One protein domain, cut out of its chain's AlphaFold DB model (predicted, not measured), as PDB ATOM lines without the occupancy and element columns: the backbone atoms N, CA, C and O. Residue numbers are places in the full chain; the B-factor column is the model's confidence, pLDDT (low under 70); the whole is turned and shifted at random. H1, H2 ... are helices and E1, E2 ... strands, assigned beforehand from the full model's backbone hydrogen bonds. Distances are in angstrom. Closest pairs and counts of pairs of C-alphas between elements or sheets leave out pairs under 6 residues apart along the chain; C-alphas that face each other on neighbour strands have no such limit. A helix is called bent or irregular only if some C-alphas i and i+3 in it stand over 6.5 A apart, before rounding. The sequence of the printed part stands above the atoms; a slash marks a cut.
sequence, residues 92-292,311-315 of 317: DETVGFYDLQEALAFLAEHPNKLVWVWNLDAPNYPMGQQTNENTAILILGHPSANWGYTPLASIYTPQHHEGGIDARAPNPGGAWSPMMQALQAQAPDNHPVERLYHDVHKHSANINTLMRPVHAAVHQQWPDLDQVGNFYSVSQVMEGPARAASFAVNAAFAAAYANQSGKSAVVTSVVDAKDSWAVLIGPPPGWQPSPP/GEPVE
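Overview. This is residues 92 to 292 and 311 to 315 of the 317 residues of an uncharacterized protein of Ralstonia pickettii (UniProt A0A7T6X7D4). A twisted sheet of four strands, E3 E6 E5 E4, makes the core, with helices H1 and H5 over one face and H2 over the other. The hairpin E1 E2 covers the other side of H5, which lies between hairpin and sheet, while H3 packs on H2. The printed part has 206 residues, with five named helices and six named strands in the order H1 E1 E2 E3 H2 E4 H3 H4 H5 E5 E6; the class is mixed, helices and strands. The larger sheet is mixed, the hairpin antiparallel. The whole is compact, with a radius of gyration of the C-alphas of 16.8 A and spans of 52 by 45 by 37 A.

Along the chain. H1, residues 95 to 109, begins at C-alpha 95 (120.478, 122.649, 147.555) and is 21.8 A long. E1 is residues 114 to 121, 23.1 A, and E2 134 to 141, 23.4 A. E3 is residues 159 to 162, H2 176 to 186, E4 193 to 197, H3 207 to 221, 21.2 A, and H4 234 to 237. H5, residues 243 to 261, is 27.4 A. E5 is residues 264 to 269; E6, residues 275 to 282, 23.4 A, ends at C-alpha 282 (107.818, 111.935, 133.797). H3 and H5 are irregular: C-alphas 210 and 213 are 7.0 A apart, 244 and 247 7.3 A.

Arrangement. The sheet with helices on both faces makes three layers. E3 and E6 are antiparallel (N 159 to O 278, 2.8 A), as is the hairpin E5 and E6 (N 265 to O 281, 2.8 A); E4 and E5 are parallel (N 197 to O 266, 2.7 A). H5 runs along the strands, at 7 degrees to E5 on the local plane, at a height over the sheet of 9.0 A. H1, on the same face, touches H5 at a steep tilt of 62 degrees; their closest C-alphas, Gly 96 and Phe 247, are 5.2 A apart. H2, on the opposite face, touches H3 (Ser 177 and Ala 217, closest C-alphas, 4.6 A). H4 touches H5 (Val 234 and Asn 250, closest C-alphas, 6.0 A). In the hairpin E1 and E2, N 117 and O 138 are 2.9 A apart. Every O i to N i+4 pair is within hydrogen-bond range in H1 and H2, 9 of 11 in H3, 13 of 15 in H5; H4 is too short for one.

Size, cuts and confidence. The farthest C-alphas, Arg 168 and Glu 315, are 54.9 A apart. Residues 293 to 310 are not printed, a gap of 15.2 A between C-alphas 292 and 311. The links E1 to E2, E2 to E3, E3 to H2 and H3 to H4 are long. Residues 125 to 126, 128 to 129 and 163 to 169 have pLDDT under 70.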
ATOM      1  N   ASP A  92     120.263 127.409 149.800       92.25
ATOM      2  CA  ASP A  92     118.980 128.015 149.424       92.25
ATOM      3  C   ASP A  92     118.272 127.119 148.387       92.25
ATOM      4  O   ASP A  92     118.352 125.893 148.481       92.25
ATOM      5  N   GLU A  93     117.588 127.673 147.390       93.94
ATOM      6  CA  GLU A  93     116.713 126.930 146.475       93.94
ATOM      7  C   GLU A  93     117.392 125.790 145.688       93.94
ATOM      8  O   GLU A  93     116.740 124.780 145.401       93.94
ATOM      9  N   THR A  94     118.691 125.897 145.379       95.25
ATOM     10  CA  THR A  94     119.425 124.892 144.585       95.25
ATOM     11  C   THR A  94     119.856 123.663 145.382       95.25
ATOM     12  O   THR A  94     120.142 122.626 144.781       95.25
ATOM     13  N   VAL A  95     119.875 123.713 146.722       96.31
ATOM     14  CA  VAL A  95     120.478 122.649 147.555       96.31
ATOM     15  C   VAL A  95     119.858 121.271 147.299       96.31
ATOM     16  O   VAL A  95     120.568 120.268 147.222       96.31
ATOM     17  N   GLY A  96     118.544 121.224 147.063       96.88
ATOM     18  CA  GLY A  96     117.840 119.975 146.781       96.88
ATOM     19  C   GLY A  96     118.201 119.342 145.433       96.88
ATOM     20  O   GLY A  96     118.097 118.125 145.290       96.88
ATOM     21  N   PHE A  97     118.688 120.117 144.457       97.94
ATOM     22  CA  PHE A  97     119.192 119.558 143.200       97.94
ATOM     23  C   PHE A  97     120.542 118.856 143.383       97.94
ATOM     24  O   PHE A  97     120.742 117.780 142.816       97.94
ATOM     25  N   TYR A  98     121.429 119.394 144.227       97.50
ATOM     26  CA  TYR A  98     122.657 118.697 144.622       97.50
ATOM     27  C   TYR A  98     122.344 117.404 145.382       97.50
ATOM     28  O   TYR A  98     122.969 116.372 145.137       97.50
ATOM     29  N   ASP A  99     121.357 117.432 146.286       96.81
ATOM     30  CA  ASP A  99     120.889 116.222 146.971       96.81
ATOM     31  C   ASP A  99     120.333 115.189 145.991       96.81
ATOM     32  O   ASP A  99     120.663 114.008 146.097       96.81
ATOM     33  N   LEU A 100     119.539 115.621 145.006       98.25
ATOM     34  CA  LEU A 100     119.036 114.732 143.963       98.25
ATOM     35  C   LEU A 100     120.178 114.114 143.151       98.25
ATOM     36  O   LEU A 100     120.169 112.908 142.918       98.25
ATOM     37  N   GLN A 101     121.142 114.916 142.700       97.75
ATOM     38  CA  GLN A 101     122.250 114.429 141.883       97.75
ATOM     39  C   GLN A 101     123.048 113.340 142.616       97.75
ATOM     40  O   GLN A 101     123.289 112.270 142.055       97.75
ATOM     41  N   GLU A 102     123.397 113.574 143.883       97.25
ATOM     42  CA  GLU A 102     124.090 112.584 144.713       97.25
ATOM     43  C   GLU A 102     123.219 111.356 145.003       97.25
ATOM     44  O   GLU A 102     123.713 110.228 144.970       97.25
ATOM     45  N   ALA A 103     121.916 111.544 145.232       97.69
ATOM     46  CA  ALA A 103     120.973 110.446 145.419       97.69
ATOM     47  C   ALA A 103     120.904 109.531 144.188       97.69
ATOM     48  O   ALA A 103     120.927 108.308 144.325       97.69
ATOM     49  N   LEU A 104     120.843 110.108 142.984       97.81
ATOM     50  CA  LEU A 104     120.825 109.345 141.738       97.81
ATOM     51  C   LEU A 104     122.150 108.605 141.508       97.81
ATOM     52  O   LEU A 104     122.122 107.443 141.103       97.81
ATOM     53  N   ALA A 105     123.291 109.227 141.822       97.38
ATOM     54  CA  ALA A 105     124.595 108.565 141.768       97.38
ATOM     55  C   ALA A 105     124.668 107.373 142.740       97.38
ATOM     56  O   ALA A 105     125.032 106.266 142.343       97.38
ATOM     57  N   PHE A 106     124.216 107.560 143.984       97.19
ATOM     58  CA  PHE A 106     124.141 106.485 144.973       97.19
ATOM     59  C   PHE A 106     123.246 105.331 144.500       97.19
ATOM     60  O   PHE A 106     123.609 104.166 144.642       97.19
ATOM     61  N   LEU A 107     122.078 105.625 143.919       97.62
ATOM     62  CA  LEU A 107     121.164 104.598 143.412       97.62
ATOM     63  C   LEU A 107     121.734 103.831 142.215       97.62
ATOM     64  O   LEU A 107     121.431 102.647 142.064       97.62
ATOM     65  N   ALA A 108     122.560 104.472 141.384       96.81
ATOM     66  CA  ALA A 108     123.252 103.800 140.289       96.81
ATOM     67  C   ALA A 108     124.283 102.776 140.808       96.81
ATOM     68  O   ALA A 108     124.383 101.674 140.272       96.81
ATOM     69  N   GLU A 109     125.004 103.106 141.882       97.69
ATOM     70  CA  GLU A 109     125.971 102.204 142.531       97.69
ATOM     71  C   GLU A 109     125.304 101.156 143.439       97.69
ATOM     72  O   GLU A 109     125.845 100.072 143.685       97.69
ATOM     73  N   HIS A 110     124.104 101.459 143.934       96.88
ATOM     74  CA  HIS A 110     123.369 100.645 144.895       96.88
ATOM     75  C   HIS A 110     121.907 100.432 144.471       96.88
ATOM     76  O   HIS A 110     120.985 100.832 145.190       96.88
ATOM     77  N   PRO A 111     121.648  99.728 143.353       96.69
ATOM     78  CA  PRO A 111     120.305  99.622 142.775       96.69
ATOM     79  C   PRO A 111     119.290  98.888 143.666       96.69
ATOM     80  O   PRO A 111     118.092  98.968 143.428       96.69
ATOM     81  N   ASN A 112     119.743  98.177 144.700       95.50
ATOM     82  CA  ASN A 112     118.900  97.497 145.686       95.50
ATOM     83  C   ASN A 112     118.747  98.273 147.010       95.50
ATOM     84  O   ASN A 112     118.335  97.693 148.020       95.50
ATOM     85  N   LYS A 113     119.093  99.566 147.031       94.69
ATOM     86  CA  LYS A 113     118.870 100.477 148.160       94.69
ATOM     87  C   LYS A 113     117.885 101.591 147.808       94.69
ATOM     88  O   LYS A 113     117.752 101.968 146.652       94.69
ATOM     89  N   LEU A 114     117.202 102.099 148.832       94.06
ATOM     90  CA  LEU A 114     116.400 103.318 148.751       94.06
ATOM     91  C   LEU A 114     117.233 104.507 149.228       94.06
ATOM     92  O   LEU A 114     118.049 104.360 150.140       94.06
ATOM     93  N   VAL A 115     116.954 105.681 148.670       96.12
ATOM     94  CA  VAL A 115     117.435 106.974 149.172       96.12
ATOM     95  C   VAL A 115     116.246 107.873 149.464       96.12
ATOM     96  O   VAL A 115     115.270 107.886 148.718       96.12
ATOM     97  N   TRP A 116     116.311 108.611 150.570       95.62
ATOM     98  CA  TRP A 116     115.313 109.615 150.928       95.62
ATOM     99  C   TRP A 116     115.922 110.998 150.705       95.62
ATOM    100  O   TRP A 116     116.842 111.384 151.423       95.62
ATOM    101  N   VAL A 117     115.416 111.732 149.716       97.00
ATOM    102  CA  VAL A 117     115.771 113.139 149.492       97.00
ATOM    103  C   VAL A 117     114.782 113.985 150.276       97.00
ATOM    104  O   VAL A 117     113.609 114.075 149.914       97.00
ATOM    105  N   TRP A 118     115.241 114.549 151.390       95.31
ATOM    106  CA  TRP A 118     114.419 115.351 152.287       95.31
ATOM    107  C   TRP A 118     114.903 116.795 152.284       95.31
ATOM    108  O   TRP A 118     115.976 117.088 152.802       95.31
ATOM    109  N   ASN A 119     114.081 117.696 151.747       95.62
ATOM    110  CA  ASN A 119     114.334 119.125 151.848       95.62
ATOM    111  C   ASN A 119     113.274 119.806 152.719       95.62
ATOM    112  O   ASN A 119     112.084 119.473 152.682       95.62
ATOM    113  N   LEU A 120     113.729 120.747 153.537       91.81
ATOM    114  CA  LEU A 120     112.939 121.485 154.512       91.81
ATOM    115  C   LEU A 120     113.516 122.893 154.629       91.81
ATOM    116  O   LEU A 120     114.732 123.057 154.647       91.81
ATOM    117  N   ASP A 121     112.636 123.873 154.778       90.88
ATOM    118  CA  ASP A 121     112.994 125.195 155.264       90.88
ATOM    119  C   ASP A 121     111.894 125.709 156.201       90.88
ATOM    120  O   ASP A 121     110.712 125.403 156.030       90.88
ATOM    121  N   ALA A 122     112.297 126.479 157.204       86.56
ATOM    122  CA  ALA A 122     111.414 127.149 158.153       86.56
ATOM    123  C   ALA A 122     111.882 128.606 158.330       86.56
ATOM    124  O   ALA A 122     112.350 128.993 159.406       86.56
ATOM    125  N   PRO A 123     111.820 129.423 157.261       75.25
ATOM    126  CA  PRO A 123     112.588 130.665 157.170       75.25
ATOM    127  C   PRO A 123     112.050 131.802 158.040       75.25
ATOM    128  O   PRO A 123     112.703 132.836 158.166       75.25
ATOM    129  N   ASN A 124     110.855 131.643 158.608       73.75
ATOM    130  CA  ASN A 124     110.107 132.739 159.203       73.75
ATOM    131  C   ASN A 124     110.143 132.796 160.724       73.75
ATOM    132  O   ASN A 124     109.583 133.733 161.289       73.75
ATOM    133  N   TYR A 125     110.851 131.889 161.398       65.44
ATOM    134  CA  TYR A 125     111.014 131.966 162.848       65.44
ATOM    135  C   TYR A 125     111.539 133.353 163.298       65.44
ATOM    136  O   TYR A 125     112.524 133.843 162.741       65.44
ATOM    137  N   PRO A 126     110.936 133.998 164.326       67.25
ATOM    138  CA  PRO A 126     109.893 133.487 165.227       67.25
ATOM    139  C   PRO A 126     108.442 133.748 164.777       67.25
ATOM    140  O   PRO A 126     107.514 133.507 165.549       67.25
ATOM    141  N   MET A 127     108.211 134.269 163.569       70.56
ATOM    142  CA  MET A 127     106.862 134.423 163.019       70.56
ATOM    143  C   MET A 127     106.276 133.042 162.702       70.56
ATOM    144  O   MET A 127     106.795 132.316 161.865       70.56
ATOM    145  N   GLY A 128     105.183 132.676 163.370       66.44
ATOM    146  CA  GLY A 128     104.511 131.398 163.135       66.44
ATOM    147  C   GLY A 128     103.443 131.459 162.039       66.44
ATOM    148  O   GLY A 128     102.944 132.526 161.690       66.44
ATOM    149  N   GLN A 129     103.011 130.275 161.589       65.50
ATOM    150  CA  GLN A 129     101.836 130.053 160.724       65.50
ATOM    151  C   GLN A 129     101.948 130.565 159.278       65.50
ATOM    152  O   GLN A 129     100.925 130.707 158.608       65.50
ATOM    153  N   GLN A 130     103.160 130.795 158.775       74.25
ATOM    154  CA  GLN A 130     103.365 131.117 157.364       74.25
ATOM    155  C   GLN A 130     103.511 129.841 156.526       74.25
ATOM    156  O   GLN A 130     104.045 128.830 156.972       74.25
ATOM    157  N   THR A 131     102.994 129.873 155.301       79.19
ATOM    158  CA  THR A 131     102.894 128.702 154.410       79.19
ATOM    159  C   THR A 131     104.205 128.331 153.712       79.19
ATOM    160  O   THR A 131     104.283 127.280 153.070       79.19
ATOM    161  N   ASN A 132     105.227 129.179 153.831       83.31
ATOM    162  CA  ASN A 132     106.570 128.961 153.301       83.31
ATOM    163  C   ASN A 132     107.503 128.205 154.267       83.31
ATOM    164  O   ASN A 132     108.604 127.845 153.862       83.31
ATOM    165  N   GLU A 133     107.079 127.926 155.506       87.25
ATOM    166  CA  GLU A 133     107.695 126.873 156.322       87.25
ATOM    167  C   GLU A 133     107.202 125.527 155.791       87.25
ATOM    168  O   GLU A 133     106.057 125.126 156.025       87.25
ATOM    169  N   ASN A 134     108.024 124.860 154.986       86.19
ATOM    170  CA  ASN A 134     107.569 123.719 154.208       86.19
ATOM    171  C   ASN A 134     108.630 122.632 154.082       86.19
ATOM    172  O   ASN A 134     109.822 122.843 154.297       86.19
ATOM    173  N   THR A 135     108.173 121.435 153.741       89.94
ATOM    174  CA  THR A 135     109.039 120.288 153.529       89.94
ATOM    175  C   THR A 135     108.386 119.258 152.624       89.94
ATOM    176  O   THR A 135     107.171 119.070 152.638       89.94
ATOM    177  N   ALA A 136     109.220 118.548 151.873       91.88
ATOM    178  CA  ALA A 136     108.830 117.343 151.167       91.88
ATOM    179  C   ALA A 136     109.944 116.295 151.270       91.88
ATOM    180  O   ALA A 136     111.131 116.623 151.332       91.88
ATOM    181  N   ILE A 137     109.539 115.026 151.297       93.44
ATOM    182  CA  ILE A 137     110.434 113.866 151.285       93.44
ATOM    183  C   ILE A 137     110.132 113.078 150.016       93.44
ATOM    184  O   ILE A 137     109.007 112.618 149.826       93.44
ATOM    185  N   LEU A 138     111.138 112.905 149.163       95.56
ATOM    186  CA  LEU A 138     111.083 112.022 148.004       95.56
ATOM    187  C   LEU A 138     111.769 110.704 148.367       95.56
ATOM    188  O   LEU A 138     112.947 110.690 148.722       95.56
ATOM    189  N   ILE A 139     111.043 109.591 148.275       95.31
ATOM    190  CA  ILE A 139     111.610 108.251 148.463       95.31
ATOM    191  C   ILE A 139     111.936 107.694 147.084       95.31
ATOM    192  O   ILE A 139     111.042 107.413 146.288       95.31
ATOM    193  N   LEU A 140     113.227 107.566 146.805       97.06
ATOM    194  CA  LEU A 140     113.758 107.188 145.507       97.06
ATOM    195  C   LEU A 140     114.281 105.754 145.548       97.06
ATOM    196  O   LEU A 140     114.960 105.350 146.494       97.06
ATOM    197  N   GLY A 141     113.990 105.002 144.493       96.25
ATOM    198  CA  GLY A 141     114.508 103.660 144.270       96.25
ATOM    199  C   GLY A 141     114.916 103.488 142.814       96.25
ATOM    200  O   GLY A 141     114.321 104.087 141.918       96.25
ATOM    201  N   HIS A 142     115.940 102.672 142.569       96.75
ATOM    202  CA  HIS A 142     116.374 102.372 141.209       96.75
ATOM    203  C   HIS A 142     115.290 101.564 140.462       96.75
ATOM    204  O   HIS A 142     114.712 100.641 141.053       96.75
ATOM    205  N   PRO A 143     115.013 101.847 139.173       93.88
ATOM    206  CA  PRO A 143     113.917 101.211 138.432       93.88
ATOM    207  C   PRO A 143     114.096  99.701 138.206       93.88
ATOM    208  O   PRO A 143     113.136  99.014 137.875       93.88
ATOM    209  N   SER A 144     115.309  99.166 138.376       94.00
ATOM    210  CA  SER A 144     115.579  97.731 138.197       94.00
ATOM    211  C   SER A 144     115.228  96.864 139.412       94.00
ATOM    212  O   SER A 144     115.321  95.642 139.319       94.00
ATOM    213  N   ALA A 145     114.920  97.463 140.564       93.31
ATOM    214  CA  ALA A 145     114.631  96.732 141.793       93.31
ATOM    215  C   ALA A 145     113.128  96.670 142.078       93.31
ATOM    216  O   ALA A 145     112.368  97.576 141.741       93.31
ATOM    217  N   ASN A 146     112.704  95.588 142.733       91.38
ATOM    218  CA  ASN A 146     111.340  95.457 143.227       91.38
ATOM    219  C   ASN A 146     111.230  96.099 144.614       91.38
ATOM    220  O   ASN A 146     111.795  95.594 145.585       91.38
ATOM    221  N   TRP A 147     110.472  97.188 144.700       91.38
ATOM    222  CA  TRP A 147     110.240  97.931 145.939       91.38
ATOM    223  C   TRP A 147     108.957  97.526 146.666       91.38
ATOM    224  O   TRP A 147     108.640  98.091 147.708       91.38
ATOM    225  N   GLY A 148     108.196  96.576 146.116       90.12
ATOM    226  CA  GLY A 148     106.897  96.158 146.647       90.12
ATOM    227  C   GLY A 148     105.769  97.169 146.423       90.12
ATOM    228  O   GLY A 148     104.619  96.847 146.705       90.12
ATOM    229  N   TYR A 149     106.070  98.348 145.873       90.44
ATOM    230  CA  TYR A 149     105.123  99.412 145.544       90.44
ATOM    231  C   TYR A 149     105.342  99.896 144.110       90.44
ATOM    232  O   TYR A 149     106.478  99.930 143.630       90.44
ATOM    233  N   THR A 150     104.266 100.282 143.425       91.19
ATOM    234  CA  THR A 150     104.369 100.920 142.113       91.19
ATOM    235  C   THR A 150     105.023 102.302 142.243       91.19
ATOM    236  O   THR A 150     104.829 102.999 143.242       91.19
ATOM    237  N   PRO A 151     105.836 102.731 141.265       93.50
ATOM    238  CA  PRO A 151     106.391 104.078 141.274       93.50
ATOM    239  C   PRO A 151     105.289 105.114 141.031       93.50
ATOM    240  O   PRO A 151     104.335 104.872 140.292       93.50
ATOM    241  N   LEU A 152     105.446 106.298 141.624       93.69
ATOM    242  CA  LEU A 152     104.532 107.423 141.405       93.69
ATOM    243  C   LEU A 152     104.923 108.273 140.198       93.69
ATOM    244  O   LEU A 152     104.052 108.834 139.542       93.69
ATOM    245  N   ALA A 153     106.213 108.366 139.903       96.19
ATOM    246  CA  ALA A 153     106.763 109.121 138.790       96.19
ATOM    247  C   ALA A 153     108.157 108.583 138.451       96.19
ATOM    248  O   ALA A 153     108.748 107.830 139.229       96.19
ATOM    249  N   SER A 154     108.679 109.001 137.303       97.50
ATOM    250  CA  SER A 154     110.060 108.768 136.887       97.50
ATOM    251  C   SER A 154     110.839 110.076 137.006       97.50
ATOM    252  O   SER A 154     110.405 111.089 136.461       97.50
ATOM    253  N   ILE A 155     111.979 110.069 137.697       98.12
ATOM    254  CA  ILE A 155     112.893 111.219 137.765       98.12
ATOM    255  C   ILE A 155     114.107 110.913 136.894       98.12
ATOM    256  O   ILE A 155     114.714 109.852 137.023       98.12
ATOM    257  N   TYR A 156     114.426 111.840 135.998       97.69
ATOM    258  CA  TYR A 156     115.495 111.696 135.016       97.69
ATOM    259  C   TYR A 156     116.769 112.428 135.459       97.69
ATOM    260  O   TYR A 156     116.821 113.026 136.536       97.69
ATOM    261  N   THR A 157     117.822 112.371 134.645       97.19
ATOM    262  CA  THR A 157     119.113 112.975 134.975       97.19
ATOM    263  C   THR A 157     119.011 114.507 134.986       97.19
ATOM    264  O   THR A 157     118.678 115.110 133.954       97.19
ATOM    265  N   PRO A 158     119.328 115.165 136.119       97.56
ATOM    266  CA  PRO A 158     119.307 116.615 136.201       97.56
ATOM    267  C   PRO A 158     120.365 117.224 135.278       97.56
ATOM    268  O   PRO A 158     121.456 116.685 135.102       97.56
ATOM    269  N   GLN A 159     120.020 118.360 134.687       96.62
ATOM    270  CA  GLN A 159     120.915 119.232 133.946       96.62
ATOM    271  C   GLN A 159     121.349 120.372 134.862       96.62
ATOM    272  O   GLN A 159     120.520 120.956 135.563       96.62
ATOM    273  N   HIS A 160     122.638 120.687 134.827       95.12
ATOM    274  CA  HIS A 160     123.256 121.734 135.629       95.12
ATOM    275  C   HIS A 160     124.062 122.659 134.732       95.12
ATOM    276  O   HIS A 160     124.734 122.204 133.804       95.12
ATOM    277  N   HIS A 161     123.997 123.951 135.021       90.69
ATOM    278  CA  HIS A 161     124.842 124.952 134.407       90.69
ATOM    279  C   HIS A 161     125.352 125.926 135.470       90.69
ATOM    280  O   HIS A 161     124.575 126.660 136.086       90.69
ATOM    281  N   GLU A 162     126.672 125.967 135.630       84.69
ATOM    282  CA  GLU A 162     127.359 126.933 136.482       84.69
ATOM    283  C   GLU A 162     127.673 128.221 135.699       84.69
ATOM    284  O   GLU A 162     128.109 128.193 134.546       84.69
ATOM    285  N   GLY A 163     127.492 129.371 136.340       68.38
ATOM    286  CA  GLY A 163     127.823 130.683 135.797       68.38
ATOM    287  C   GLY A 163     126.688 131.362 135.027       68.38
ATOM    288  O   GLY A 163     125.655 130.766 134.736       68.38
ATOM    289  N   GLY A 164     126.914 132.650 134.736       59.94
ATOM    290  CA  GLY A 164     125.905 133.645 134.362       59.94
ATOM    291  C   GLY A 164     125.066 133.300 133.138       59.94
ATOM    292  O   GLY A 164     125.344 133.747 132.026       59.94
ATOM    293  N   ILE A 165     123.980 132.574 133.373       64.12
ATOM    294  CA  ILE A 165     122.866 132.361 132.444       64.12
ATOM    295  C   ILE A 165     122.258 133.699 131.964       64.12
ATOM    296  O   ILE A 165     121.618 133.767 130.914       64.12
ATOM    297  N   ASP A 166     122.489 134.771 132.721       58.78
ATOM    298  CA  ASP A 166     122.146 136.168 132.466       58.78
ATOM    299  C   ASP A 166     123.194 136.949 131.644       58.78
ATOM    300  O   ASP A 166     122.922 138.077 131.209       58.78
ATOM    301  N   ALA A 167     124.377 136.380 131.383       57.94
ATOM    302  CA  ALA A 167     125.368 136.975 130.490       57.94
ATOM    303  C   ALA A 167     124.799 137.087 129.068       57.94
ATOM    304  O   ALA A 167     123.976 136.275 128.650       57.94
ATOM    305  N   ARG A 168     125.227 138.106 128.303       58.53
ATOM    306  CA  ARG A 168     124.789 138.323 126.910       58.53
ATOM    307  C   ARG A 168     125.036 137.067 126.076       58.53
ATOM    308  O   ARG A 168     126.121 136.882 125.532       58.53
ATOM    309  N   ALA A 169     124.015 136.234 125.954       66.75
ATOM    310  CA  ALA A 169     124.061 135.070 125.107       66.75
ATOM    311  C   ALA A 169     123.639 135.446 123.677       66.75
ATOM    312  O   ALA A 169     122.793 136.325 123.494       66.75
ATOM    313  N   PRO A 170     124.195 134.785 122.646       71.69
ATOM    314  CA  PRO A 170     123.818 135.033 121.255       71.69
ATOM    315  C   PRO A 170     122.346 134.718 120.958       71.69
ATOM    316  O   PRO A 170     121.781 135.258 120.011       71.69
ATOM    317  N   ASN A 171     121.732 133.833 121.751       79.50
ATOM    318  CA  ASN A 171     120.335 133.444 121.621       79.50
ATOM    319  C   ASN A 171     119.518 133.928 122.845       79.50
ATOM    320  O   ASN A 171     120.069 133.992 123.946       79.50
ATOM    321  N   PRO A 172     118.215 134.237 122.687       83.38
ATOM    322  CA  PRO A 172     117.379 134.749 123.779       83.38
ATOM    323  C   PRO A 172     117.236 133.834 125.006       83.38
ATOM    324  O   PRO A 172     116.955 134.343 126.088       83.38
ATOM    325  N   GLY A 173     117.406 132.516 124.848       84.94
ATOM    326  CA  GLY A 173     117.329 131.538 125.939       84.94
ATOM    327  C   GLY A 173     118.655 131.296 126.667       84.94
ATOM    328  O   GLY A 173     118.686 130.680 127.726       84.94
ATOM    329  N   GLY A 174     119.762 131.797 126.126       86.44
ATOM    330  CA  GLY A 174     121.104 131.598 126.649       86.44
ATOM    331  C   GLY A 174     121.452 130.140 126.929       86.44
ATOM    332  O   GLY A 174     121.294 129.275 126.065       86.44
ATOM    333  N   ALA A 175     121.962 129.891 128.134       84.75
ATOM    334  CA  ALA A 175     122.323 128.561 128.612       84.75
ATOM    335  C   ALA A 175     121.103 127.663 128.906       84.75
ATOM    336  O   ALA A 175     121.251 126.445 128.969       84.75
ATOM    337  N   TRP A 176     119.886 128.219 128.983       92.62
ATOM    338  CA  TRP A 176     118.677 127.407 129.132       92.62
ATOM    339  C   TRP A 176     118.326 126.626 127.870       92.62
ATOM    340  O   TRP A 176     117.826 125.513 127.985       92.62
ATOM    341  N   SER A 177     118.589 127.158 126.671       92.50
ATOM    342  CA  SER A 177     118.252 126.465 125.418       92.50
ATOM    343  C   SER A 177     118.884 125.065 125.316       92.50
ATOM    344  O   SER A 177     118.133 124.106 125.127       92.50
ATOM    345  N   PRO A 178     120.211 124.877 125.498       92.19
ATOM    346  CA  PRO A 178     120.794 123.533 125.492       92.19
ATOM    347  C   PRO A 178     120.315 122.658 126.661       92.19
ATOM    348  O   PRO A 178     120.153 121.454 126.472       92.19
ATOM    349  N   MET A 179     120.023 123.225 127.841       93.81
ATOM    350  CA  MET A 179     119.437 122.459 128.952       93.81
ATOM    351  C   MET A 179     118.048 121.913 128.594       93.81
ATOM    352  O   MET A 179     117.795 120.725 128.787       93.81
ATOM    353  N   MET A 180     117.158 122.735 128.026       95.62
ATOM    354  CA  MET A 180     115.823 122.289 127.603       95.62
ATOM    355  C   MET A 180     115.907 121.244 126.486       95.62
ATOM    356  O   MET A 180     115.163 120.265 126.510       95.62
ATOM    357  N   GLN A 181     116.859 121.387 125.559       96.00
ATOM    358  CA  GLN A 181     117.125 120.379 124.532       96.00
ATOM    359  C   GLN A 181     117.569 119.039 125.140       96.00
ATOM    360  O   GLN A 181     117.067 117.985 124.743       96.00
ATOM    361  N   ALA A 182     118.471 119.060 126.125       97.12
ATOM    362  CA  ALA A 182     118.924 117.857 126.823       97.12
ATOM    363  C   ALA A 182     117.800 117.189 127.634       97.12
ATOM    364  O   ALA A 182     117.741 115.964 127.718       97.12
ATOM    365  N   LEU A 183     116.878 117.970 128.205       97.69
ATOM    366  CA  LEU A 183     115.689 117.438 128.877       97.69
ATOM    367  C   LEU A 183     114.689 116.836 127.887       97.69
ATOM    368  O   LEU A 183     114.159 115.760 128.149       97.69
ATOM    369  N   GLN A 184     114.463 117.472 126.733       96.69
ATOM    370  CA  GLN A 184     113.622 116.897 125.679       96.69
ATOM    371  C   GLN A 184     114.189 115.566 125.172       96.69
ATOM    372  O   GLN A 184     113.424 114.641 124.927       96.69
ATOM    373  N   ALA A 185     115.510 115.438 125.048       97.25
ATOM    374  CA  ALA A 185     116.141 114.181 124.645       97.25
ATOM    375  C   ALA A 185     115.926 113.035 125.658       97.25
ATOM    376  O   ALA A 185     116.047 111.869 125.292       97.25
ATOM    377  N   GLN A 186     115.608 113.357 126.917       97.00
ATOM    378  CA  GLN A 186     115.255 112.384 127.955       97.00
ATOM    379  C   GLN A 186     113.748 112.084 128.008       97.00
ATOM    380  O   GLN A 186     113.351 111.082 128.601       97.00
ATOM    381  N   ALA A 187     112.905 112.943 127.430       94.31
ATOM    382  CA  ALA A 187     111.457 112.826 127.528       94.31
ATOM    383  C   ALA A 187     110.922 111.669 126.666       94.31
ATOM    384  O   ALA A 187     111.241 111.605 125.480       94.31
ATOM    385  N   PRO A 188     110.076 110.775 127.217       90.62
ATOM    386  CA  PRO A 188     109.428 109.742 126.417       90.62
ATOM    387  C   PRO A 188     108.486 110.351 125.374       90.62
ATOM    388  O   PRO A 188     107.680 111.220 125.707       90.62
ATOM    389  N   ASP A 189     108.517 109.842 124.139       88.56
ATOM    390  CA  ASP A 189     107.714 110.359 123.015       88.56
ATOM    391  C   ASP A 189     106.206 110.419 123.316       88.56
ATOM    392  O   ASP A 189     105.496 111.325 122.883       88.56
ATOM    393  N   ASN A 190     105.698 109.451 124.080       92.81
ATOM    394  CA  ASN A 190     104.290 109.352 124.463       92.81
ATOM    395  C   ASN A 190     103.914 110.212 125.687       92.81
ATOM    396  O   ASN A 190     102.737 110.277 126.046       92.81
ATOM    397  N   HIS A 191     104.887 110.871 126.316       95.75
ATOM    398  CA  HIS A 191     104.725 111.669 127.530       95.75
ATOM    399  C   HIS A 191     105.401 113.041 127.363       95.75
ATOM    400  O   HIS A 191     106.405 113.320 128.030       95.75
ATOM    401  N   PRO A 192     104.869 113.915 126.482       95.81
ATOM    402  CA  PRO A 192     105.500 115.193 126.164       95.81
ATOM    403  C   PRO A 192     105.581 116.108 127.388       95.81
ATOM    404  O   PRO A 192     104.798 115.980 128.335       95.81
ATOM    405  N   VAL A 193     106.532 117.043 127.355       97.56
ATOM    406  CA  VAL A 193     106.666 118.086 128.375       97.56
ATOM    407  C   VAL A 193     105.576 119.130 128.170       97.56
ATOM    408  O   VAL A 193     105.538 119.801 127.143       97.56
ATOM    409  N   GLU A 194     104.701 119.285 129.160       96.38
ATOM    410  CA  GLU A 194     103.583 120.237 129.102       96.38
ATOM    411  C   GLU A 194     103.508 121.140 130.337       96.38
ATOM    412  O   GLU A 194     102.596 121.958 130.442       96.38
ATOM    413  N   ARG A 195     104.461 121.025 131.273       97.44
ATOM    414  CA  ARG A 195     104.515 121.863 132.475       97.44
ATOM    415  C   ARG A 195     105.933 122.145 132.941       97.44
ATOM    416  O   ARG A 195     106.806 121.286 132.850       97.44
ATOM    417  N   LEU A 196     106.139 123.332 133.499       97.88
ATOM    418  CA  LEU A 196     107.387 123.727 134.135       97.88
ATOM    419  C   LEU A 196     107.120 124.322 135.523       97.88
ATOM    420  O   LEU A 196     106.268 125.194 135.687       97.88
ATOM    421  N   TYR A 197     107.863 123.828 136.509       97.81
ATOM    422  CA  TYR A 197     107.892 124.293 137.888       97.81
ATOM    423  C   TYR A 197     109.184 125.065 138.162       97.81
ATOM    424  O   TYR A 197     110.259 124.542 137.881       97.81
ATOM    425  N   HIS A 198     109.096 126.272 138.713       95.56
ATOM    426  CA  HIS A 198     110.243 127.113 139.063       95.56
ATOM    427  C   HIS A 198     110.235 127.516 140.546       95.56
ATOM    428  O   HIS A 198     109.235 127.405 141.260       95.56
ATOM    429  N   ASP A 199     111.364 128.013 141.019       94.69
ATOM    430  CA  ASP A 199     111.615 128.401 142.409       94.69
ATOM    431  C   ASP A 199     111.396 129.898 142.699       94.69
ATOM    432  O   ASP A 199     111.209 130.280 143.850       94.69
ATOM    433  N   VAL A 200     111.365 130.747 141.666       92.50
ATOM    434  CA  VAL A 200     111.184 132.202 141.830       92.50
ATOM    435  C   VAL A 200     109.834 132.562 142.468       92.50
ATOM    436  O   VAL A 200     108.767 132.265 141.924       92.50
ATOM    437  N   HIS A 201     109.879 133.285 143.590       90.12
ATOM    438  CA  HIS A 201     108.694 133.764 144.301       90.12
ATOM    439  C   HIS A 201     107.952 134.887 143.550       90.12
ATOM    440  O   HIS A 201     108.557 135.780 142.958       90.12
ATOM    441  N   LYS A 202     106.612 134.886 143.623       86.69
ATOM    442  CA  LYS A 202     105.726 135.821 142.891       86.69
ATOM    443  C   LYS A 202     105.973 137.309 143.175       86.69
ATOM    444  O   LYS A 202     105.622 138.149 142.351       86.69
ATOM    445  N   HIS A 203     106.548 137.643 144.329       87.81
ATOM    446  CA  HIS A 203     106.853 139.021 144.729       87.81
ATOM    447  C   HIS A 203     108.342 139.382 144.600       87.81
ATOM    448  O   HIS A 203     108.755 140.446 145.061       87.81
ATOM    449  N   SER A 204     109.155 138.538 143.956       88.56
ATOM    450  CA  SER A 204     110.559 138.851 143.682       88.56
ATOM    451  C   SER A 204     110.680 140.041 142.725       88.56
ATOM    452  O   SER A 204     110.169 140.013 141.604       88.56
ATOM    453  N   ALA A 205     111.404 141.084 143.139       89.44
ATOM    454  CA  ALA A 205     111.535 142.331 142.377       89.44
ATOM    455  C   ALA A 205     112.165 142.149 140.979       89.44
ATOM    456  O   ALA A 205     111.914 142.935 140.070       89.44
ATOM    457  N   ASN A 206     112.977 141.106 140.799       88.81
ATOM    458  CA  ASN A 206     113.697 140.784 139.567       88.81
ATOM    459  C   ASN A 206     113.075 139.619 138.774       88.81
ATOM    460  O   ASN A 206     113.728 139.113 137.860       88.81
ATOM    461  N   ILE A 207     111.833 139.208 139.070       89.12
ATOM    462  CA  ILE A 207     111.185 138.041 138.443       89.12
ATOM    463  C   ILE A 207     111.252 138.074 136.909       89.12
ATOM    464  O   ILE A 207     111.681 137.107 136.292       89.12
ATOM    465  N   ASN A 208     110.943 139.210 136.277       88.94
ATOM    466  CA  ASN A 208     110.982 139.332 134.815       88.94
ATOM    467  C   ASN A 208     112.392 139.120 134.244       88.94
ATOM    468  O   ASN A 208     112.544 138.546 133.168       88.94
ATOM    469  N   THR A 209     113.425 139.580 134.952       88.88
ATOM    470  CA  THR A 209     114.821 139.416 134.532       88.88
ATOM    471  C   THR A 209     115.240 137.952 134.596       88.88
ATOM    472  O   THR A 209     115.829 137.463 133.634       88.88
ATOM    473  N   LEU A 210     114.895 137.262 135.689       89.62
ATOM    474  CA  LEU A 210     115.212 135.846 135.898       89.62
ATOM    475  C   LEU A 210     114.463 134.945 134.908       89.62
ATOM    476  O   LEU A 210     115.046 134.046 134.308       89.62
ATOM    477  N   MET A 211     113.176 135.218 134.691       90.88
ATOM    478  CA  MET A 211     112.300 134.320 133.941       90.88
ATOM    479  C   MET A 211     112.395 134.476 132.423       90.88
ATOM    480  O   MET A 211     112.168 133.510 131.696       90.88
ATOM    481  N   ARG A 212     112.744 135.664 131.915       91.00
ATOM    482  CA  ARG A 212     112.809 135.940 130.469       91.00
ATOM    483  C   ARG A 212     113.625 134.912 129.662       91.00
ATOM    484  O   ARG A 212     113.090 134.442 128.657       91.00
ATOM    485  N   PRO A 213     114.876 134.559 130.025       91.12
ATOM    486  CA  PRO A 213     115.639 133.587 129.244       91.12
ATOM    487  C   PRO A 213     115.030 132.177 129.320       91.12
ATOM    488  O   PRO A 213     115.000 131.474 128.314       91.12
ATOM    489  N   VAL A 214     114.444 131.789 130.458       92.81
ATOM    490  CA  VAL A 214     113.752 130.494 130.587       92.81
ATOM    491  C   VAL A 214     112.536 130.430 129.668       92.81
ATOM    492  O   VAL A 214     112.398 129.476 128.910       92.81
ATOM    493  N   HIS A 215     111.687 131.464 129.670       94.44
ATOM    494  CA  HIS A 215     110.528 131.553 128.776       94.44
ATOM    495  C   HIS A 215     110.933 131.460 127.302       94.44
ATOM    496  O   HIS A 215     110.299 130.749 126.520       94.44
ATOM    497  N   ALA A 216     112.018 132.139 126.922       93.56
ATOM    498  CA  ALA A 216     112.531 132.088 125.561       93.56
ATOM    499  C   ALA A 216     113.029 130.685 125.174       93.56
ATOM    500  O   ALA A 216     112.691 130.204 124.093       93.56
ATOM    501  N   ALA A 217     113.784 130.014 126.050       94.31
ATOM    502  CA  ALA A 217     114.250 128.647 125.820       94.31
ATOM    503  C   ALA A 217     113.086 127.646 125.735       94.31
ATOM    504  O   ALA A 217     113.051 126.809 124.836       94.31
ATOM    505  N   VAL A 218     112.096 127.774 126.623       96.00
ATOM    506  CA  VAL A 218     110.880 126.951 126.613       96.00
ATOM    507  C   VAL A 218     110.070 127.183 125.344       96.00
ATOM    508  O   VAL A 218     109.629 126.216 124.742       96.00
ATOM    509  N   HIS A 219     109.920 128.428 124.883       95.44
ATOM    510  CA  HIS A 219     109.200 128.712 123.637       95.44
ATOM    511  C   HIS A 219     109.894 128.098 122.416       95.44
ATOM    512  O   HIS A 219     109.232 127.616 121.503       95.44
ATOM    513  N   GLN A 220     111.229 128.103 122.397       94.25
ATOM    514  CA  GLN A 220     112.008 127.482 121.326       94.25
ATOM    515  C   GLN A 220     111.896 125.954 121.340       94.25
ATOM    516  O   GLN A 220     111.799 125.346 120.278       94.25
ATOM    517  N   GLN A 221     111.928 125.338 122.525       96.31
ATOM    518  CA  GLN A 221     111.955 123.883 122.666       96.31
ATOM    519  C   GLN A 221     110.559 123.241 122.622       96.31
ATOM    520  O   GLN A 221     110.395 122.161 122.054       96.31
ATOM    521  N   TRP A 222     109.569 123.905 123.216       96.31
ATOM    522  CA  TRP A 222     108.182 123.462 123.361       96.31
ATOM    523  C   TRP A 222     107.235 124.617 122.997       96.31
ATOM    524  O   TRP A 222     106.623 125.221 123.882       96.31
ATOM    525  N   PRO A 223     107.113 124.964 121.701       94.88
ATOM    526  CA  PRO A 223     106.346 126.132 121.258       94.88
ATOM    527  C   PRO A 223     104.860 126.075 121.635       94.88
ATOM    528  O   PRO A 223     104.253 127.124 121.845       94.88
ATOM    529  N   ASP A 224     104.306 124.868 121.773       93.69
ATOM    530  CA  ASP A 224     102.900 124.631 122.119       93.69
ATOM    531  C   ASP A 224     102.634 124.601 123.637       93.69
ATOM    532  O   ASP A 224     101.483 124.489 124.063       93.69
ATOM    533  N   LEU A 225     103.674 124.693 124.478       95.44
ATOM    534  CA  LEU A 225     103.509 124.729 125.931       95.44
ATOM    535  C   LEU A 225     102.864 126.058 126.344       95.44
ATOM    536  O   LEU A 225     103.428 127.131 126.125       95.44
ATOM    537  N   ASP A 226     101.699 125.986 126.996       94.81
ATOM    538  CA  ASP A 226     101.022 127.153 127.571       94.81
ATOM    539  C   ASP A 226     101.844 127.751 128.722       94.81
ATOM    540  O   ASP A 226     101.773 127.313 129.871       94.81
ATOM    541  N   GLN A 227     102.631 128.778 128.414       91.88
ATOM    542  CA  GLN A 227     103.495 129.438 129.391       91.88
ATOM    543  C   GLN A 227     102.737 130.343 130.372       91.88
ATOM    544  O   GLN A 227     103.359 130.893 131.277       91.88
ATOM    545  N   VAL A 228     101.420 130.510 130.212       89.12
ATOM    546  CA  VAL A 228     100.578 131.242 131.165       89.12
ATOM    547  C   VAL A 228     100.028 130.280 132.215       89.12
ATOM    548  O   VAL A 228     100.163 130.533 133.409       89.12
ATOM    549  N   GLY A 229      99.415 129.173 131.786       90.00
ATOM    550  CA  GLY A 229      98.766 128.216 132.684       90.00
ATOM    551  C   GLY A 229      99.671 127.099 133.207       90.00
ATOM    552  O   GLY A 229      99.417 126.561 134.285       90.00
ATOM    553  N   ASN A 230     100.728 126.741 132.474       94.38
ATOM    554  CA  ASN A 230     101.599 125.607 132.795       94.38
ATOM    555  C   ASN A 230     103.034 126.007 133.164       94.38
ATOM    556  O   ASN A 230     103.935 125.166 133.170       94.38
ATOM    557  N   PHE A 231     103.234 127.271 133.525       93.38
ATOM    558  CA  PHE A 231     104.474 127.777 134.095       93.38
ATOM    559  C   PHE A 231     104.206 128.202 135.545       93.38
ATOM    560  O   PHE A 231     103.558 129.215 135.800       93.38
ATOM    561  N   TYR A 232     104.628 127.385 136.508       90.81
ATOM    562  CA  TYR A 232     104.152 127.471 137.889       90.81
ATOM    563  C   TYR A 232     105.302 127.500 138.891       90.81
ATOM    564  O   TYR A 232     106.354 126.923 138.668       90.81
ATOM    565  N   SER A 233     105.085 128.114 140.045       91.06
ATOM    566  CA  SER A 233     105.937 127.918 141.213       91.06
ATOM    567  C   SER A 233     105.038 127.600 142.386       91.06
ATOM    568  O   SER A 233     104.077 128.325 142.644       91.06
ATOM    569  N   VAL A 234     105.349 126.541 143.136       88.88
ATOM    570  CA  VAL A 234     104.560 126.213 144.334       88.88
ATOM    571  C   VAL A 234     104.626 127.344 145.374       88.88
ATOM    572  O   VAL A 234     103.673 127.558 146.119       88.88
ATOM    573  N   SER A 235     105.676 128.173 145.351       88.12
ATOM    574  CA  SER A 235     105.769 129.369 146.198       88.12
ATOM    575  C   SER A 235     104.761 130.477 145.848       88.12
ATOM    576  O   SER A 235     104.583 131.414 146.625       88.12
ATOM    577  N   GLN A 236     104.049 130.389 144.716       88.19
ATOM    578  CA  GLN A 236     103.008 131.361 144.353       88.19
ATOM    579  C   GLN A 236     101.819 131.324 145.322       88.19
ATOM    580  O   GLN A 236     101.132 132.332 145.500       88.19
ATOM    581  N   VAL A 237     101.581 130.184 145.977       86.75
ATOM    582  CA  VAL A 237     100.539 130.037 147.007       86.75
ATOM    583  C   VAL A 237     101.091 130.168 148.430       86.75
ATOM    584  O   VAL A 237     100.367 129.924 149.393       86.75
ATOM    585  N   MET A 238     102.361 130.559 148.568       87.00
ATOM    586  CA  MET A 238     103.032 130.741 149.851       87.00
ATOM    587  C   MET A 238     103.211 132.221 150.214       87.00
ATOM    588  O   MET A 238     103.303 133.083 149.337       87.00
ATOM    589  N   GLU A 239     103.331 132.495 151.514       85.50
ATOM    590  CA  GLU A 239     103.710 133.800 152.084       85.50
ATOM    591  C   GLU A 239     105.244 133.966 152.129       85.50
ATOM    592  O   GLU A 239     105.835 134.272 153.160       85.50
ATOM    593  N   GLY A 240     105.916 133.688 151.007       87.06
ATOM    594  CA  GLY A 240     107.368 133.817 150.847       87.06
ATOM    595  C   GLY A 240     107.991 132.721 149.971       87.06
ATOM    596  O   GLY A 240     107.276 131.829 149.501       87.06
ATOM    597  N   PRO A 241     109.313 132.777 149.721       89.12
ATOM    598  CA  PRO A 241     110.027 131.719 149.012       89.12
ATOM    599  C   PRO A 241     110.102 130.445 149.860       89.12
ATOM    600  O   PRO A 241     110.174 130.513 151.087       89.12
ATOM    601  N   ALA A 242     110.123 129.290 149.191       89.94
ATOM    602  CA  ALA A 242     110.291 127.982 149.829       89.94
ATOM    603  C   ALA A 242     111.756 127.662 150.179       89.94
ATOM    604  O   ALA A 242     111.998 126.716 150.927       89.94
ATOM    605  N   ARG A 243     112.717 128.436 149.643       93.00
ATOM    606  CA  ARG A 243     114.150 128.342 149.961       93.00
ATOM    607  C   ARG A 243     114.677 126.911 149.836       93.00
ATOM    608  O   ARG A 243     114.377 126.269 148.829       93.00
ATOM    609  N   ALA A 244     115.365 126.363 150.839       94.94
ATOM    610  CA  ALA A 244     115.917 125.010 150.784       94.94
ATOM    611  C   ALA A 244     114.868 123.927 150.458       94.94
ATOM    612  O   ALA A 244     115.203 122.926 149.831       94.94
ATOM    613  N   ALA A 245     113.588 124.123 150.804       93.94
ATOM    614  CA  ALA A 245     112.503 123.191 150.474       93.94
ATOM    615  C   ALA A 245     112.023 123.260 149.010       93.94
ATOM    616  O   ALA A 245     111.228 122.414 148.588       93.94
ATOM    617  N   SER A 246     112.470 124.258 148.241       95.19
ATOM    618  CA  SER A 246     111.931 124.599 146.922       95.19
ATOM    619  C   SER A 246     111.955 123.426 145.946       95.19
ATOM    620  O   SER A 246     110.918 123.104 145.357       95.19
ATOM    621  N   PHE A 247     113.097 122.744 145.809       97.44
ATOM    622  CA  PHE A 247     113.218 121.604 144.902       97.44
ATOM    623  C   PHE A 247     112.219 120.493 145.249       97.44
ATOM    624  O   PHE A 247     111.385 120.148 144.412       97.44
ATOM    625  N   ALA A 248     112.258 119.951 146.473       96.06
ATOM    626  CA  ALA A 248     111.449 118.784 146.825       96.06
ATOM    627  C   ALA A 248     109.943 119.067 146.744       96.06
ATOM    628  O   ALA A 248     109.178 118.207 146.307       96.06
ATOM    629  N   VAL A 249     109.505 120.275 147.116       93.81
ATOM    630  CA  VAL A 249     108.094 120.662 147.012       93.81
ATOM    631  C   VAL A 249     107.668 120.777 145.546       93.81
ATOM    632  O   VAL A 249     106.652 120.197 145.162       93.81
ATOM    633  N   ASN A 250     108.445 121.453 144.694       96.56
ATOM    634  CA  ASN A 250     108.141 121.518 143.260       96.56
ATOM    635  C   ASN A 250     108.186 120.125 142.602       96.56
ATOM    636  O   ASN A 250     107.302 119.794 141.812       96.56
ATOM    637  N   ALA A 251     109.145 119.276 142.976       97.50
ATOM    638  CA  ALA A 251     109.269 117.904 142.489       97.50
ATOM    639  C   ALA A 251     108.084 117.017 142.891       97.50
ATOM    640  O   ALA A 251     107.586 116.258 142.061       97.50
ATOM    641  N   ALA A 252     107.575 117.147 144.118       94.75
ATOM    642  CA  ALA A 252     106.380 116.428 144.552       94.75
ATOM    643  C   ALA A 252     105.142 116.824 143.726       94.75
ATOM    644  O   ALA A 252     104.384 115.957 143.284       94.75
ATOM    645  N   PHE A 253     104.952 118.121 143.454       93.88
ATOM    646  CA  PHE A 253     103.857 118.599 142.602       93.88
ATOM    647  C   PHE A 253     104.018 118.175 141.137       93.88
ATOM    648  O   PHE A 253     103.035 117.800 140.500       93.88
ATOM    649  N   ALA A 254     105.241 118.193 140.609       96.94
ATOM    650  CA  ALA A 254     105.544 117.707 139.269       96.94
ATOM    651  C   ALA A 254     105.294 116.196 139.134       96.94
ATOM    652  O   ALA A 254     104.688 115.769 138.154       96.94
ATOM    653  N   ALA A 255     105.663 115.397 140.141       95.88
ATOM    654  CA  ALA A 255     105.348 113.971 140.191       95.88
ATOM    655  C   ALA A 255     103.830 113.731 140.223       95.88
ATOM    656  O   ALA A 255     103.326 112.886 139.484       95.88
ATOM    657  N   ALA A 256     103.087 114.512 141.015       91.94
ATOM    658  CA  ALA A 256     101.624 114.465 141.054       91.94
ATOM    659  C   ALA A 256     100.996 114.802 139.702       91.94
ATOM    660  O   ALA A 256     100.126 114.073 139.223       91.94
ATOM    661  N   TYR A 257     101.466 115.868 139.058       93.88
ATOM    662  CA  TYR A 257     101.032 116.233 137.717       93.88
ATOM    663  C   TYR A 257     101.320 115.119 136.708       93.88
ATOM    664  O   TYR A 257     100.419 114.742 135.957       93.88
ATOM    665  N   ALA A 258     102.532 114.564 136.710       95.56
ATOM    666  CA  ALA A 258     102.922 113.550 135.744       95.56
ATOM    667  C   ALA A 258     102.126 112.253 135.910       95.56
ATOM    668  O   ALA A 258     101.642 111.680 134.934       95.56
ATOM    669  N   ASN A 259     101.898 111.840 137.156       93.31
ATOM    670  CA  ASN A 259     101.056 110.697 137.479       93.31
ATOM    671  C   ASN A 259      99.588 110.904 137.074       93.31
ATOM    672  O   ASN A 259      98.943 109.971 136.621       93.31
ATOM    673  N   GLN A 260      99.036 112.109 137.212       90.75
ATOM    674  CA  GLN A 260      97.618 112.345 136.914       90.75
ATOM    675  C   GLN A 260      97.349 112.583 135.427       90.75
ATOM    676  O   GLN A 260      96.317 112.162 134.908       90.75
ATOM    677  N   SER A 261      98.255 113.282 134.747       93.31
ATOM    678  CA  SER A 261      98.063 113.718 133.360       93.31
ATOM    679  C   SER A 261      98.641 112.752 132.328       93.31
ATOM    680  O   SER A 261      98.223 112.783 131.172       93.31
ATOM    681  N   GLY A 262      99.620 111.927 132.714       95.31
ATOM    682  CA  GLY A 262     100.422 111.164 131.759       95.31
ATOM    683  C   GLY A 262     101.345 112.048 130.916       95.31
ATOM    684  O   GLY A 262     101.816 111.615 129.868       95.31
ATOM    685  N   LYS A 263     101.590 113.289 131.340       96.31
ATOM    686  CA  LYS A 263     102.495 114.248 130.697       96.31
ATOM    687  C   LYS A 263     103.717 114.471 131.570       96.31
ATOM    688  O   LYS A 263     103.664 114.260 132.776       96.31
ATOM    689  N   SER A 264     104.820 114.897 130.981       97.88
ATOM    690  CA  SER A 264     106.032 115.192 131.743       97.88
ATOM    691  C   SER A 264     106.061 116.654 132.190       97.88
ATOM    692  O   SER A 264     105.476 117.535 131.553       97.88
ATOM    693  N   ALA A 265     106.768 116.915 133.285       98.31
ATOM    694  CA  ALA A 265     107.035 118.252 133.789       98.31
ATOM    695  C   ALA A 265     108.533 118.476 134.006       98.31
ATOM    696  O   ALA A 265     109.266 117.557 134.359       98.31
ATOM    697  N   VAL A 266     108.979 119.716 133.839       98.50
ATOM    698  CA  VAL A 266     110.326 120.156 134.216       98.50
ATOM    699  C   VAL A 266     110.262 120.844 135.571       98.50
ATOM    700  O   VAL A 266     109.369 121.650 135.804       98.50
ATOM    701  N   VAL A 267     111.205 120.560 136.461       98.50
ATOM    702  CA  VAL A 267     111.436 121.329 137.691       98.50
ATOM    703  C   VAL A 267     112.767 122.040 137.547       98.50
ATOM    704  O   VAL A 267     113.761 121.389 137.236       98.50
ATOM    705  N   THR A 268     112.795 123.354 137.747       97.12
ATOM    706  CA  THR A 268     113.972 124.196 137.513       97.12
ATOM    707  C   THR A 268     114.252 125.157 138.669       97.12
ATOM    708  O   THR A 268     113.329 125.589 139.364       97.12
ATOM    709  N   SER A 269     115.531 125.480 138.856       95.31
ATOM    710  CA  SER A 269     116.022 126.534 139.742       95.31
ATOM    711  C   SER A 269     116.548 127.695 138.908       95.31
ATOM    712  O   SER A 269     117.507 127.529 138.152       95.31
ATOM    713  N   VAL A 270     115.916 128.858 139.037       92.38
ATOM    714  CA  VAL A 270     116.197 130.069 138.248       92.38
ATOM    715  C   VAL A 270     116.588 131.238 139.156       92.38
ATOM    716  O   VAL A 270     117.067 132.259 138.667       92.38
ATOM    717  N   VAL A 271     116.372 131.129 140.471       90.81
ATOM    718  CA  VAL A 271     116.586 132.238 141.410       90.81
ATOM    719  C   VAL A 271     118.048 132.695 141.476       90.81
ATOM    720  O   VAL A 271     118.301 133.896 141.589       90.81
ATOM    721  N   ASP A 272     118.994 131.761 141.329       89.44
ATOM    722  CA  ASP A 272     120.420 132.040 141.175       89.44
ATOM    723  C   ASP A 272     120.855 131.818 139.720       89.44
ATOM    724  O   ASP A 272     121.022 130.696 139.241       89.44
ATOM    725  N   ALA A 273     121.089 132.921 139.007       82.81
ATOM    726  CA  ALA A 273     121.550 132.895 137.620       82.81
ATOM    727  C   ALA A 273     122.967 132.315 137.448       82.81
ATOM    728  O   ALA A 273     123.402 132.109 136.314       82.81
ATOM    729  N   LYS A 274     123.705 132.081 138.542       87.31
ATOM    730  CA  LYS A 274     125.027 131.446 138.532       87.31
ATOM    731  C   LYS A 274     124.980 129.954 138.850       87.31
ATOM    732  O   LYS A 274     126.000 129.296 138.678       87.31
ATOM    733  N   ASP A 275     123.846 129.437 139.305       91.69
ATOM    734  CA  ASP A 275     123.695 128.038 139.695       91.69
ATOM    735  C   ASP A 275     122.328 127.523 139.238       91.69
ATOM    736  O   ASP A 275     121.355 127.450 139.989       91.69
ATOM    737  N   SER A 276     122.230 127.247 137.941       92.62
ATOM    738  CA  SER A 276     120.965 126.917 137.294       92.62
ATOM    739  C   SER A 276     120.815 125.418 137.108       92.62
ATOM    740  O   SER A 276     121.698 124.738 136.581       92.62
ATOM    741  N   TRP A 277     119.653 124.908 137.497       96.75
ATOM    742  CA  TRP A 277     119.350 123.484 137.478       96.75
ATOM    743  C   TRP A 277     118.027 123.221 136.793       96.75
ATOM    744  O   TRP A 277     117.099 124.009 136.932       96.75
ATOM    745  N   ALA A 278     117.904 122.085 136.115       97.44
ATOM    746  CA  ALA A 278     116.608 121.585 135.690       97.44
ATOM    747  C   ALA A 278     116.572 120.060 135.639       97.44
ATOM    748  O   ALA A 278     117.541 119.414 135.254       97.44
ATOM    749  N   VAL A 279     115.436 119.468 135.991       98.69
ATOM    750  CA  VAL A 279     115.221 118.023 135.920       98.69
ATOM    751  C   VAL A 279     113.862 117.714 135.315       98.69
ATOM    752  O   VAL A 279     112.881 118.413 135.567       98.69
ATOM    753  N   LEU A 280     113.813 116.657 134.511       98.69
ATOM    754  CA  LEU A 280     112.576 116.127 133.963       98.69
ATOM    755  C   LEU A 280     111.958 115.142 134.962       98.69
ATOM    756  O   LEU A 280     112.632 114.248 135.478       98.69
ATOM    757  N   ILE A 281     110.658 115.289 135.188       98.56
ATOM    758  CA  ILE A 281     109.824 114.364 135.946       98.56
ATOM    759  C   ILE A 281     108.723 113.872 135.012       98.56
ATOM    760  O   ILE A 281     107.874 114.643 134.566       98.56
ATOM    761  N   GLY A 282     108.769 112.586 134.689       98.00
ATOM    762  CA  GLY A 282     107.818 111.935 133.797       98.00
ATOM    763  C   GLY A 282     106.846 111.020 134.542       98.00
ATOM    764  O   GLY A 282     107.037 110.729 135.729       98.00
ATOM    765  N   PRO A 283     105.811 110.522 133.850       96.56
ATOM    766  CA  PRO A 283     104.903 109.527 134.404       96.56
ATOM    767  C   PRO A 283     105.650 108.252 134.832       96.56
ATOM    768  O   PRO A 283     106.765 107.982 134.362       96.56
ATOM    769  N   PRO A 284     105.070 107.450 135.738       93.69
ATOM    770  CA  PRO A 284     105.653 106.168 136.106       93.69
ATOM    771  C   PRO A 284     105.673 105.202 134.905       93.69
ATOM    772  O   PRO A 284     104.821 105.305 134.017       93.69
ATOM    773  N   PRO A 285     106.607 104.235 134.855       91.06
ATOM    774  CA  PRO A 285     106.638 103.234 133.792       91.06
ATOM    775  C   PRO A 285     105.307 102.488 133.666       91.06
ATOM    776  O   PRO A 285     104.726 102.059 134.662       91.06
ATOM    777  N   GLY A 286     104.829 102.323 132.431       90.31
ATOM    778  CA  GLY A 286     103.557 101.650 132.160       90.31
ATOM    779  C   GLY A 286     102.320 102.456 132.560       90.31
ATOM    780  O   GLY A 286     101.248 101.863 132.679       90.31
ATOM    781  N   TRP A 287     102.458 103.773 132.760       94.31
ATOM    782  CA  TRP A 287     101.358 104.664 133.121       94.31
ATOM    783  C   TRP A 287     100.091 104.400 132.301       94.31
ATOM    784  O   TRP A 287     100.132 104.255 131.077       94.31
ATOM    785  N   GLN A 288      98.960 104.375 132.999       90.62
ATOM    786  CA  GLN A 288      97.628 104.304 132.416       90.62
ATOM    787  C   GLN A 288      96.775 105.437 132.991       90.62
ATOM    788  O   GLN A 288      96.921 105.751 134.177       90.62
ATOM    789  N   PRO A 289      95.852 106.018 132.205       90.31
ATOM    790  CA  PRO A 289      94.922 107.014 132.714       90.31
ATOM    791  C   PRO A 289      94.123 106.472 133.902       90.31
ATOM    792  O   PRO A 289      93.361 105.512 133.776       90.31
ATOM    793  N   SER A 290      94.266 107.117 135.056       82.12
ATOM    794  CA  SER A 290      93.430 106.863 136.225       82.12
ATOM    795  C   SER A 290      92.299 107.891 136.301       82.12
ATOM    796  O   SER A 290      92.518 109.062 135.972       82.12
ATOM    797  N   PRO A 291      91.102 107.521 136.789       80.44
ATOM    798  CA  PRO A 291      90.083 108.503 137.130       80.44
ATOM    799  C   PRO A 291      90.656 109.557 138.091       80.44
ATOM    800  O   PRO A 291      91.433 109.197 138.979       80.44
ATOM    801  N   PRO A 292      90.259 110.837 137.976       72.06
ATOM    802  CA  PRO A 292      90.710 111.865 138.903       72.06
ATOM    803  C   PRO A 292      90.428 111.458 140.349       72.06
ATOM    804  O   PRO A 292      89.332 110.977 140.658       72.06
ATOM    805  N   GLY A 311     102.635 104.677 145.937       79.94
ATOM    806  CA  GLY A 311     102.071 103.805 144.917       79.94
ATOM    807  C   GLY A 311     101.258 102.667 145.522       79.94
ATOM    808  O   GLY A 311     101.191 102.479 146.738       79.94
ATOM    809  N   GLU A 312     100.644 101.882 144.653       85.12
ATOM    810  CA  GLU A 312      99.908 100.693 145.060       85.12
ATOM    811  C   GLU A 312     100.885  99.551 145.366       85.12
ATOM    812  O   GLU A 312     101.897  99.414 144.672       85.12
ATOM    813  N   PRO A 313     100.613  98.704 146.372       85.94
ATOM    814  CA  PRO A 313     101.372  97.478 146.562       85.94
ATOM    815  C   PRO A 313     101.352  96.617 145.290       85.94
ATOM    816  O   PRO A 313     100.286  96.354 144.733       85.94
ATOM    817  N   VAL A 314     102.521  96.158 144.840       83.00
ATOM    818  CA  VAL A 314     102.648  95.306 143.636       83.00
ATOM    819  C   VAL A 314     102.098  93.898 143.900       83.00
ATOM    820  O   VAL A 314     101.590  93.241 142.995       83.00
ATOM    821  N   GLU A 315     102.127  93.454 145.159       74.88
ATOM    822  CA  GLU A 315     101.463  92.237 145.622       74.88
ATOM    823  C   GLU A 315     100.201  92.611 146.410       74.88
ATOM    824  O   GLU A 315     100.271  93.254 147.461       74.88
TER     825      GLU A 315